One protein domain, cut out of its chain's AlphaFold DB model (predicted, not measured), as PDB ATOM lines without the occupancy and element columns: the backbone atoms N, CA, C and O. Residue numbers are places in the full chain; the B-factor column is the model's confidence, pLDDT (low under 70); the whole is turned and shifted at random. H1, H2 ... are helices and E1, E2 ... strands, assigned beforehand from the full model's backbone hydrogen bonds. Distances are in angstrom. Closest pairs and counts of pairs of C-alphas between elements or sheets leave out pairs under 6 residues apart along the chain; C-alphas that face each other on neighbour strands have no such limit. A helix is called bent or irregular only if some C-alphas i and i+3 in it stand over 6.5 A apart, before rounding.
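AT A GLANCE: This is residues 237 to 316 of the 316 residues of the protein "Cbh protein" of Symbiodinium sp. CCMP2592 (UniProt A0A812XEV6). Two small lobes of like build sit end to end, each a short two-strand hairpin followed at once by a sharply kinked helix: E1, E2 and H1 make one lobe, E3, E4 and H2 the other. A short link joins them, and a tail without a named element, residues 301 to 316, follows H2, running past E3 and then away from the lobes. The 80 printed residues hold two named helices and four named strands, in the order E1 E2 H1 E3 E4 H2, with two antiparallel sheets, E1 - E2 and E3 - E4. The class is mixed, helices and strands; the whole is only just loose, close to compact, with a radius of gyration of the C-alphas of 14.3 A and spans of 39 by 30 by 18 A.

IN THESE COORDINATES: E1, residues 237 to 239, begins at C-alpha 237 (-48.964, 28.198, 26.474) and is 6.9 A long; E2, residues 245 to 247, is 7.0 A. H1, residues 248 to 265, spans 12.5 A. E3, residues 272 to 274, and E4, residues 280 to 282, are 7.1 A each. H2, residues 283 to 300, spans 13.6 A and ends at C-alpha 300 (-47.750, 26.076, 9.539).

HOW THE PARTS SIT: E1 and E2 form an antiparallel hairpin at 140 degrees, with N 238 and O 246 2.9 A apart, within hydrogen-bond range. The closest C-alphas of E1 and H1, those of Lys 237 and Ala 248, are 6.7 A apart. The hairpin E3 and E4 is antiparallel at 147 degrees, with N 273 and O 281 at 3.0 A. The closest C-alphas of E3 and H2, Ile 272 and Ile 283, are 6.8 A apart. Residues 272 to 273 of E3 also pair antiparallel with residues 303 to 304. Both helices are irregular: H1 has a kink of 130 degrees near residue 255, with C-alphas 254 and 257 9.5 A apart, and H2 one of 124 degrees near residue 290, with C-alphas 289 and 292 9.4 A apart. In each, 8 of 14 O i to N i+4 pairs are within hydrogen-bond range. H1 and H2 are apart, with no C-alpha of the one within 8 A of the other.

THE WHOLE: The two C-alphas farthest apart, Asp 292 and Val 316, are 46.0 A from each other. The printed part has no cut and no long link between named elements. Mean pLDDT of the printed part is 90.3; residues 311 to 316 are under 70.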
ATOM      1  N   LYS A 237     -48.897  29.522  25.871       96.25
ATOM      2  CA  LYS A 237     -48.964  28.198  26.474       96.25
ATOM      3  C   LYS A 237     -48.282  28.223  27.825       96.25
ATOM      4  O   LYS A 237     -47.308  28.952  28.028       96.25
ATOM      5  N   ARG A 238     -48.777  27.403  28.745       96.19
ATOM      6  CA  ARG A 238     -48.200  27.223  30.076       96.19
ATOM      7  C   ARG A 238     -47.900  25.769  30.356       96.19
ATOM      8  O   ARG A 238     -48.543  24.872  29.814       96.19
ATOM      9  N   ILE A 239     -46.901  25.557  31.200       95.56
ATOM     10  CA  ILE A 239     -46.383  24.228  31.505       95.56
ATOM     11  C   ILE A 239     -47.171  23.646  32.675       95.56
ATOM     12  O   ILE A 239     -47.220  24.234  33.758       95.56
ATOM     13  N   ALA A 240     -47.782  22.486  32.462       93.69
ATOM     14  CA  ALA A 240     -48.433  21.726  33.521       93.69
ATOM     15  C   ALA A 240     -47.423  20.791  34.241       93.69
ATOM     16  O   ALA A 240     -46.287  20.630  33.791       93.69
ATOM     17  N   PRO A 241     -47.786  20.160  35.378       91.81
ATOM     18  CA  PRO A 241     -46.901  19.277  36.145       91.81
ATOM     19  C   PRO A 241     -46.412  18.036  35.388       91.81
ATOM     20  O   PRO A 241     -45.382  17.472  35.749       91.81
ATOM     21  N   ASP A 242     -47.113  17.624  34.331       89.69
ATOM     22  CA  ASP A 242     -46.668  16.575  33.405       89.69
ATOM     23  C   ASP A 242     -45.546  17.045  32.455       89.69
ATOM     24  O   ASP A 242     -45.105  16.291  31.591       89.69
ATOM     25  N   SER A 243     -45.056  18.277  32.637       90.56
ATOM     26  CA  SER A 243     -44.009  18.920  31.840       90.56
ATOM     27  C   SER A 243     -44.385  19.149  30.371       90.56
ATOM     28  O   SER A 243     -43.488  19.297  29.538       90.56
ATOM     29  N   LYS A 244     -45.686  19.208  30.051       91.19
ATOM     30  CA  LYS A 244     -46.196  19.578  28.725       91.19
ATOM     31  C   LYS A 244     -46.729  21.009  28.711       91.19
ATOM     32  O   LYS A 244     -47.207  21.523  29.724       91.19
ATOM     33  N   ALA A 245     -46.648  21.647  27.545       94.31
ATOM     34  CA  ALA A 245     -47.194  22.974  27.306       94.31
ATOM     35  C   ALA A 245     -48.639  22.879  26.801       94.31
ATOM     36  O   ALA A 245     -48.919  22.174  25.835       94.31
ATOM     37  N   TYR A 246     -49.539  23.632  27.421       93.62
ATOM     38  CA  TYR A 246     -50.955  23.681  27.066       93.62
ATOM     39  C   TYR A 246     -51.386  25.125  26.829       93.62
ATOM     40  O   TYR A 246     -51.002  26.015  27.590       93.62
ATOM     41  N   SER A 247     -52.214  25.358  25.811       92.88
ATOM     42  CA  SER A 247     -52.987  26.604  25.714       92.88
ATOM     43  C   SER A 247     -53.985  26.701  26.870       92.88
ATOM     44  O   SER A 247     -54.319  25.692  27.497       92.88
ATOM     45  N   ALA A 248     -54.505  27.897  27.150       92.00
ATOM     46  CA  ALA A 248     -55.455  28.098  28.244       92.00
ATOM     47  C   ALA A 248     -56.707  27.204  28.112       92.00
ATOM     48  O   ALA A 248     -57.196  26.659  29.105       92.00
ATOM     49  N   SER A 249     -57.187  26.979  26.883       89.50
ATOM     50  CA  SER A 249     -58.348  26.128  26.614       89.50
ATOM     51  C   SER A 249     -58.063  24.653  26.927       89.50
ATOM     52  O   SER A 249     -58.837  24.012  27.640       89.50
ATOM     53  N   GLN A 250     -56.909  24.136  26.495       91.56
ATOM     54  CA  GLN A 250     -56.476  22.773  26.810       91.56
ATOM     55  C   GLN A 250     -56.174  22.601  28.309       91.56
ATOM     56  O   GLN A 250     -56.528  21.585  28.906       91.56
ATOM     57  N   PHE A 251     -55.578  23.609  28.950       92.62
ATOM     58  CA  PHE A 251     -55.280  23.604  30.385       92.62
ATOM     59  C   PHE A 251     -56.570  23.536  31.218       92.62
ATOM     60  O   PHE A 251     -56.641  22.788  32.199       92.62
ATOM     61  N   ARG A 252     -57.628  24.244  30.786       91.06
ATOM     62  CA  ARG A 252     -58.977  24.124  31.357       91.06
ATOM     63  C   ARG A 252     -59.537  22.713  31.230       91.06
ATOM     64  O   ARG A 252     -60.098  22.212  32.198       91.06
ATOM     65  N   MET A 253     -59.380  22.057  30.082       88.56
ATOM     66  CA  MET A 253     -59.826  20.666  29.920       88.56
ATOM     67  C   MET A 253     -59.070  19.713  30.854       88.56
ATOM     68  O   MET A 253     -59.685  18.845  31.472       88.56
ATOM     69  N   TYR A 254     -57.755  19.904  30.996       90.38
ATOM     70  CA  TYR A 254     -56.899  19.048  31.815       90.38
ATOM     71  C   TYR A 254     -57.194  19.173  33.321       90.38
ATOM     72  O   TYR A 254     -57.296  18.168  34.021       90.38
ATOM     73  N   PHE A 255     -57.366  20.396  33.838       91.75
ATOM     74  CA  PHE A 255     -57.566  20.647  35.278       91.75
ATOM     75  C   PHE A 255     -59.011  20.898  35.709       91.75
ATOM     76  O   PHE A 255     -59.282  20.992  36.916       91.75
ATOM     77  N   GLN A 256     -59.925  21.023  34.746       90.31
ATOM     78  CA  GLN A 256     -61.354  21.249  34.951       90.31
ATOM     79  C   GLN A 256     -61.600  22.380  35.960       90.31
ATOM     80  O   GLN A 256     -61.028  23.455  35.823       90.31
ATOM     81  N   GLY A 257     -62.397  22.164  37.011       88.12
ATOM     82  CA  GLY A 257     -62.781  23.208  37.974       88.12
ATOM     83  C   GLY A 257     -61.639  23.861  38.771       88.12
ATOM     84  O   GLY A 257     -61.892  24.819  39.490       88.12
ATOM     85  N   SER A 258     -60.397  23.376  38.665       92.31
ATOM     86  CA  SER A 258     -59.220  23.950  39.347       92.31
ATOM     87  C   SER A 258     -58.252  24.685  38.414       92.31
ATOM     88  O   SER A 258     -57.146  25.041  38.821       92.31
ATOM     89  N   TRP A 259     -58.634  24.870  37.150       94.25
ATOM     90  CA  TRP A 259     -57.708  25.296  36.110       94.25
ATOM     91  C   TRP A 259     -57.155  26.712  36.299       94.25
ATOM     92  O   TRP A 259     -55.979  26.909  36.035       94.25
ATOM     93  N   GLU A 260     -57.943  27.670  36.797       92.62
ATOM     94  CA  GLU A 260     -57.545  29.089  36.894       92.62
ATOM     95  C   GLU A 260     -56.366  29.305  37.833       92.62
ATOM     96  O   GLU A 260     -55.327  29.819  37.425       92.62
ATOM     97  N   SER A 261     -56.493  28.849  39.081       92.88
ATOM     98  CA  SER A 261     -55.431  28.999  40.080       92.88
ATOM     99  C   SER A 261     -54.150  28.285  39.650       92.88
ATOM    100  O   SER A 261     -53.041  28.751  39.915       92.88
ATOM    101  N   LYS A 262     -54.291  27.162  38.939       95.00
ATOM    102  CA  LYS A 262     -53.165  26.420  38.375       95.00
ATOM    103  C   LYS A 262     -52.566  27.112  37.154       95.00
ATOM    104  O   LYS A 262     -51.349  27.081  37.014       95.00
ATOM    105  N   TRP A 263     -53.378  27.733  36.303       94.88
ATOM    106  CA  TRP A 263     -52.927  28.493  35.139       94.88
ATOM    107  C   TRP A 263     -52.094  29.684  35.587       94.88
ATOM    108  O   TRP A 263     -50.971  29.843  35.127       94.88
ATOM    109  N   GLU A 264     -52.597  30.471  36.537       92.50
ATOM    110  CA  GLU A 264     -51.897  31.643  37.064       92.50
ATOM    111  C   GLU A 264     -50.534  31.287  37.663       92.50
ATOM    112  O   GLU A 264     -49.552  31.989  37.403       92.50
ATOM    113  N   ALA A 265     -50.462  30.172  38.397       93.88
ATOM    114  CA  ALA A 265     -49.234  29.666  39.004       93.88
ATOM    115  C   ALA A 265     -48.292  28.949  38.017       93.88
ATOM    116  O   ALA A 265     -47.113  28.766  38.325       93.88
ATOM    117  N   ALA A 266     -48.789  28.515  36.856       96.06
ATOM    118  CA  ALA A 266     -47.996  27.772  35.888       96.06
ATOM    119  C   ALA A 266     -47.015  28.695  35.144       96.06
ATOM    120  O   ALA A 266     -47.392  29.801  34.737       96.06
ATOM    121  N   PRO A 267     -45.764  28.259  34.918       95.88
ATOM    122  CA  PRO A 267     -44.809  29.033  34.141       95.88
ATOM    123  C   PRO A 267     -45.219  29.084  32.664       95.88
ATOM    124  O   PRO A 267     -45.769  28.124  32.116       95.88
ATOM    125  N   VAL A 268     -44.937  30.216  32.019       95.38
ATOM    126  CA  VAL A 268     -45.123  30.391  30.571       95.38
ATOM    127  C   VAL A 268     -44.120  29.504  29.837       95.38
ATOM    128  O   VAL A 268     -42.937  29.507  30.165       95.38
ATOM    129  N   ALA A 269     -44.598  28.749  28.850       96.88
ATOM    130  CA  ALA A 269     -43.763  27.898  28.018       96.88
ATOM    131  C   ALA A 269     -42.994  28.736  26.993       96.88
ATOM    132  O   ALA A 269     -43.592  29.518  26.245       96.88
ATOM    133  N   THR A 270     -41.683  28.520  26.882       96.62
ATOM    134  CA  THR A 270     -40.910  29.033  25.750       96.62
ATOM    135  C   THR A 270     -41.190  28.143  24.542       96.62
ATOM    136  O   THR A 270     -40.564  27.096  24.360       96.62
ATOM    137  N   GLN A 271     -42.178  28.540  23.741       96.94
ATOM    138  CA  GLN A 271     -42.591  27.817  22.537       96.94
ATOM    139  C   GLN A 271     -41.501  27.874  21.462       96.94
ATOM    140  O   GLN A 271     -40.875  28.920  21.283       96.94
ATOM    141  N   ILE A 272     -41.304  26.767  20.741       97.06
ATOM    142  CA  ILE A 272     -40.275  26.618  19.708       97.06
ATOM    143  C   ILE A 272     -40.909  26.027  18.443       97.06
ATOM    144  O   ILE A 272     -41.705  25.092  18.522       97.06
ATOM    145  N   ARG A 273     -40.530  26.550  17.273       97.50
ATOM    146  CA  ARG A 273     -40.924  26.017  15.959       97.50
ATOM    147  C   ARG A 273     -39.706  25.707  15.098       97.50
ATOM    148  O   ARG A 273     -38.675  26.371  15.223       97.50
ATOM    149  N   LEU A 274     -39.847  24.725  14.209       97.44
ATOM    150  CA  LEU A 274     -38.878  24.436  13.148       97.44
ATOM    151  C   LEU A 274     -39.159  25.327  11.931       97.44
ATOM    152  O   LEU A 274     -40.210  25.211  11.306       97.44
ATOM    153  N   ALA A 275     -38.229  26.211  11.582       97.31
ATOM    154  CA  ALA A 275     -38.325  27.040  10.384       97.31
ATOM    155  C   ALA A 275     -37.908  26.281   9.110       97.31
ATOM    156  O   ALA A 275     -37.325  25.198   9.154       97.31
ATOM    157  N   LYS A 276     -38.197  26.878   7.945       95.88
ATOM    158  CA  LYS A 276     -37.915  26.314   6.614       95.88
ATOM    159  C   LYS A 276     -36.422  26.140   6.318       95.88
ATOM    160  O   LYS A 276     -36.074  25.359   5.440       95.88
ATOM    161  N   ASP A 277     -35.553  26.848   7.031       95.75
ATOM    162  CA  ASP A 277     -34.097  26.689   6.953       95.75
ATOM    163  C   ASP A 277     -33.551  25.561   7.842       95.75
ATOM    164  O   ASP A 277     -32.347  25.319   7.863       95.75
ATOM    165  N   GLY A 278     -34.429  24.854   8.559       94.81
ATOM    166  CA  GLY A 278     -34.060  23.769   9.457       94.81
ATOM    167  C   GLY A 278     -33.637  24.228  10.853       94.81
ATOM    168  O   GLY A 278     -33.279  23.380  11.672       94.81
ATOM    169  N   HIS A 279     -33.682  25.529  11.162       97.06
ATOM    170  CA  HIS A 279     -33.360  26.040  12.491       97.06
ATOM    171  C   HIS A 279     -34.578  26.078  13.420       97.06
ATOM    172  O   HIS A 279     -35.730  26.210  13.003       97.06
ATOM    173  N   HIS A 280     -34.305  25.947  14.718       96.69
ATOM    174  CA  HIS A 280     -35.305  26.027  15.775       96.69
ATOM    175  C   HIS A 280     -35.333  27.447  16.322       96.69
ATOM    176  O   HIS A 280     -34.289  27.969  16.712       96.69
ATOM    177  N   TYR A 281     -36.518  28.040  16.405       97.94
ATOM    178  CA  TYR A 281     -36.668  29.409  16.879       97.94
ATOM    179  C   TYR A 281     -37.753  29.518  17.940       97.94
ATOM    180  O   TYR A 281     -38.837  28.943  17.812       97.94
ATOM    181  N   THR A 282     -37.469  30.308  18.971       97.56
ATOM    182  CA  THR A 282     -38.483  30.841  19.886       97.56
ATOM    183  C   THR A 282     -39.345  31.894  19.184       97.56
ATOM    184  O   THR A 282     -38.955  32.405  18.138       97.56
ATOM    185  N   ILE A 283     -40.494  32.276  19.754       97.12
ATOM    186  CA  ILE A 283     -41.367  33.305  19.150       97.12
ATOM    187  C   ILE A 283     -40.612  34.603  18.791       97.12
ATOM    188  O   ILE A 283     -40.718  35.021  17.638       97.12
ATOM    189  N   PRO A 284     -39.811  35.230  19.681       97.12
ATOM    190  CA  PRO A 284     -39.084  36.454  19.328       97.12
ATOM    191  C   PRO A 284     -38.064  36.265  18.197       97.12
ATOM    192  O   PRO A 284     -37.880  37.150  17.360       97.12
ATOM    193  N   GLU A 285     -37.397  35.110  18.148       97.94
ATOM    194  CA  GLU A 285     -36.422  34.815  17.096       97.94
ATOM    195  C   GLU A 285     -37.124  34.519  15.763       97.94
ATOM    196  O   GLU A 285     -36.707  35.029  14.726       97.94
ATOM    197  N   PHE A 286     -38.232  33.775  15.793       98.06
ATOM    198  CA  PHE A 286     -39.046  33.442  14.623       98.06
ATOM    199  C   PHE A 286     -39.679  34.706  14.024       98.06
ATOM    200  O   PHE A 286     -39.650  34.912  12.811       98.06
ATOM    201  N   GLN A 287     -40.173  35.599  14.889       98.00
ATOM    202  CA  GLN A 287     -40.644  36.934  14.526       98.00
ATOM    203  C   GLN A 287     -39.533  37.772  13.887       98.00
ATOM    204  O   GLN A 287     -39.749  38.398  12.852       98.00
ATOM    205  N   SER A 288     -38.326  37.756  14.458       97.69
ATOM    206  CA  SER A 288     -37.177  38.474  13.894       97.69
ATOM    207  C   SER A 288     -36.755  37.922  12.527       97.69
ATOM    208  O   SER A 288     -36.351  38.687  11.650       97.69
ATOM    209  N   TYR A 289     -36.865  36.606  12.338       98.00
ATOM    210  CA  TYR A 289     -36.484  35.915  11.110       98.00
ATOM    211  C   TYR A 289     -37.474  36.167   9.962       98.00
ATOM    212  O   TYR A 289     -37.075  36.643   8.899       98.00
ATOM    213  N   TYR A 290     -38.770  35.907  10.179       98.06
ATOM    214  CA  TYR A 290     -39.807  36.039   9.144       98.06
ATOM    215  C   TYR A 290     -40.426  37.438   9.046       98.06
ATOM    216  O   TYR A 290     -41.114  37.732   8.068       98.06
ATOM    217  N   LYS A 291     -40.175  38.327  10.016       96.81
ATOM    218  CA  LYS A 291     -40.704  39.700  10.044       96.81
ATOM    219  C   LYS A 291     -42.228  39.696   9.900       96.81
ATOM    220  O   LYS A 291     -42.901  38.985  10.629       96.81
ATOM    221  N   ASP A 292     -42.791  40.453   8.966       95.19
ATOM    222  CA  ASP A 292     -44.236  40.692   8.876       95.19
ATOM    223  C   ASP A 292     -45.080  39.435   8.590       95.19
ATOM    224  O   ASP A 292     -46.284  39.447   8.840       95.19
ATOM    225  N   THR A 293     -44.476  38.346   8.101       96.19
ATOM    226  CA  THR A 293     -45.174  37.082   7.800       96.19
ATOM    227  C   THR A 293     -45.007  36.026   8.891       96.19
ATOM    228  O   THR A 293     -45.392  34.872   8.700       96.19
ATOM    229  N   TRP A 294     -44.419  36.379  10.038       97.44
ATOM    230  CA  TRP A 294     -44.032  35.386  11.035       97.44
ATOM    231  C   TRP A 294     -45.211  34.600  11.613       97.44
ATOM    232  O   TRP A 294     -45.054  33.413  11.854       97.44
ATOM    233  N   GLN A 295     -46.389  35.210  11.799       96.25
ATOM    234  CA  GLN A 295     -47.552  34.513  12.372       96.25
ATOM    235  C   GLN A 295     -48.087  33.426  11.431       96.25
ATOM    236  O   GLN A 295     -48.333  32.311  11.878       96.25
ATOM    237  N   SER A 296     -48.193  33.712  10.127       95.06
ATOM    238  CA  SER A 296     -48.618  32.711   9.136       95.06
ATOM    239  C   SER A 296     -47.595  31.587   8.981       95.06
ATOM    240  O   SER A 296     -47.955  30.430   8.814       95.06
ATOM    241  N   GLU A 297     -46.305  31.918   9.058       96.88
ATOM    242  CA  GLU A 297     -45.240  30.912   9.015       96.88
ATOM    243  C   GLU A 297     -45.200  30.088  10.315       96.88
ATOM    244  O   GLU A 297     -44.895  28.900  10.282       96.88
ATOM    245  N   TRP A 298     -45.554  30.688  11.455       96.31
ATOM    246  CA  TRP A 298     -45.623  30.024  12.757       96.31
ATOM    247  C   TRP A 298     -46.761  29.003  12.831       96.31
ATOM    248  O   TRP A 298     -46.563  27.921  13.381       96.31
ATOM    249  N   GLU A 299     -47.932  29.339  12.281       93.75
ATOM    250  CA  GLU A 299     -49.110  28.461  12.236       93.75
ATOM    251  C   GLU A 299     -48.843  27.162  11.458       93.75
ATOM    252  O   GLU A 299     -49.296  26.092  11.857       93.75
ATOM    253  N   GLU A 300     -48.068  27.240  10.375       93.62
ATOM    254  CA  GLU A 300     -47.750  26.076   9.539       93.62
ATOM    255  C   GLU A 300     -46.472  25.343   9.983       93.62
ATOM    256  O   GLU A 300     -46.286  24.164   9.669       93.62
ATOM    257  N   ALA A 301     -45.586  25.999  10.737       96.94
ATOM    258  CA  ALA A 301     -44.326  25.406  11.170       96.94
ATOM    259  C   ALA A 301     -44.531  24.271  12.198       96.94
ATOM    260  O   ALA A 301     -45.357  24.413  13.104       96.94
ATOM    261  N   PRO A 302     -43.752  23.173  12.140       97.44
ATOM    262  CA  PRO A 302     -43.825  22.087  13.121       97.44
ATOM    263  C   PRO A 302     -43.626  22.563  14.567       97.44
ATOM    264  O   PRO A 302     -42.681  23.309  14.846       97.44
ATOM    265  N   GLU A 303     -44.496  22.120  15.482       95.69
ATOM    266  CA  GLU A 303     -44.415  22.438  16.910       95.69
ATOM    267  C   GLU A 303     -43.403  21.548  17.620       95.69
ATOM    268  O   GLU A 303     -43.631  20.352  17.813       95.69
ATOM    269  N   LEU A 304     -42.300  22.147  18.063       95.00
ATOM    270  CA  LEU A 304     -41.293  21.431  18.829       95.00
ATOM    271  C   LEU A 304     -41.641  21.426  20.318       95.00
ATOM    272  O   LEU A 304     -42.350  22.302  20.821       95.00
ATOM    273  N   ILE A 305     -41.083  20.454  21.041       92.00
ATOM    274  CA  ILE A 305     -41.153  20.423  22.504       92.00
ATOM    275  C   ILE A 305     -40.623  21.760  23.051       92.00
ATOM    276  O   ILE A 305     -39.549  22.223  22.659       92.00
ATOM    277  N   CYS A 306     -41.387  22.398  23.945       92.81
ATOM    278  CA  CYS A 306     -41.006  23.691  24.511       92.81
ATOM    279  C   CYS A 306     -39.677  23.604  25.284       92.81
ATOM    280  O   CYS A 306     -39.300  22.533  25.759       92.81
ATOM    281  N   LYS A 307     -38.965  24.726  25.453       90.75
ATOM    282  CA  LYS A 307     -37.608  24.730  26.038       90.75
ATOM    283  C   LYS A 307     -37.536  24.095  27.430       90.75
ATOM    284  O   LYS A 307     -36.553  23.442  27.768       90.75
ATOM    285  N   GLU A 308     -38.552  24.335  28.248       91.94
ATOM    286  CA  GLU A 308     -38.659  23.828  29.616       91.94
ATOM    287  C   GLU A 308     -39.388  22.479  29.693       91.94
ATOM    288  O   GLU A 308     -39.381  21.829  30.742       91.94
ATOM    289  N   CYS A 309     -40.042  22.072  28.603       88.81
ATOM    290  CA  CYS A 309     -40.800  20.837  28.533       88.81
ATOM    291  C   CYS A 309     -39.846  19.644  28.528       88.81
ATOM    292  O   CYS A 309     -38.727  19.698  28.016       88.81
ATOM    293  N   LYS A 310     -40.310  18.529  29.084       78.06
ATOM    294  CA  LYS A 310     -39.577  17.264  29.040       78.06
ATOM    295  C   LYS A 310     -40.314  16.320  28.109       78.06
ATOM    296  O   LYS A 310     -41.531  16.186  28.214       78.06
ATOM    297  N   ALA A 311     -39.576  15.636  27.233       61.97
ATOM    298  CA  ALA A 311     -40.124  14.467  26.558       61.97
ATOM    299  C   ALA A 311     -40.635  13.502  27.636       61.97
ATOM    300  O   ALA A 311     -39.937  13.289  28.634       61.97
ATOM    301  N   ALA A 312     -41.856  12.989  27.456       52.34
ATOM    302  CA  ALA A 312     -42.523  12.127  28.422       52.34
ATOM    303  C   ALA A 312     -41.579  10.987  28.824       52.34
ATOM    304  O   ALA A 312     -41.373  10.020  28.095       52.34
ATOM    305  N   THR A 313     -40.961  11.132  29.991       39.06
ATOM    306  CA  THR A 313     -40.254  10.045  30.646       39.06
ATOM    307  C   THR A 313     -41.325   9.404  31.496       39.06
ATOM    308  O   THR A 313     -41.699   9.953  32.533       39.06
ATOM    309  N   PHE A 314     -41.904   8.305  31.016       34.59
ATOM    310  CA  PHE A 314     -42.743   7.484  31.873       34.59
ATOM    311  C   PHE A 314     -41.852   7.024  33.029       34.59
ATOM    312  O   PHE A 314     -40.973   6.181  32.858       34.59
ATOM    313  N   LEU A 315     -42.014   7.660  34.190       28.08
ATOM    314  CA  LEU A 315     -41.544   7.107  35.447       28.08
ATOM    315  C   LEU A 315     -42.424   5.882  35.694       28.08
ATOM    316  O   LEU A 315     -43.585   6.026  36.078       28.08
ATOM    317  N   VAL A 316     -41.888   4.712  35.344       29.48
ATOM    318  CA  VAL A 316     -42.422   3.403  35.740       29.48
ATOM    319  C   VAL A 316     -42.173   3.201  37.227       29.48
ATOM    320  O   VAL A 316     -41.034   3.484  37.668       29.48
TER     321      VAL A 316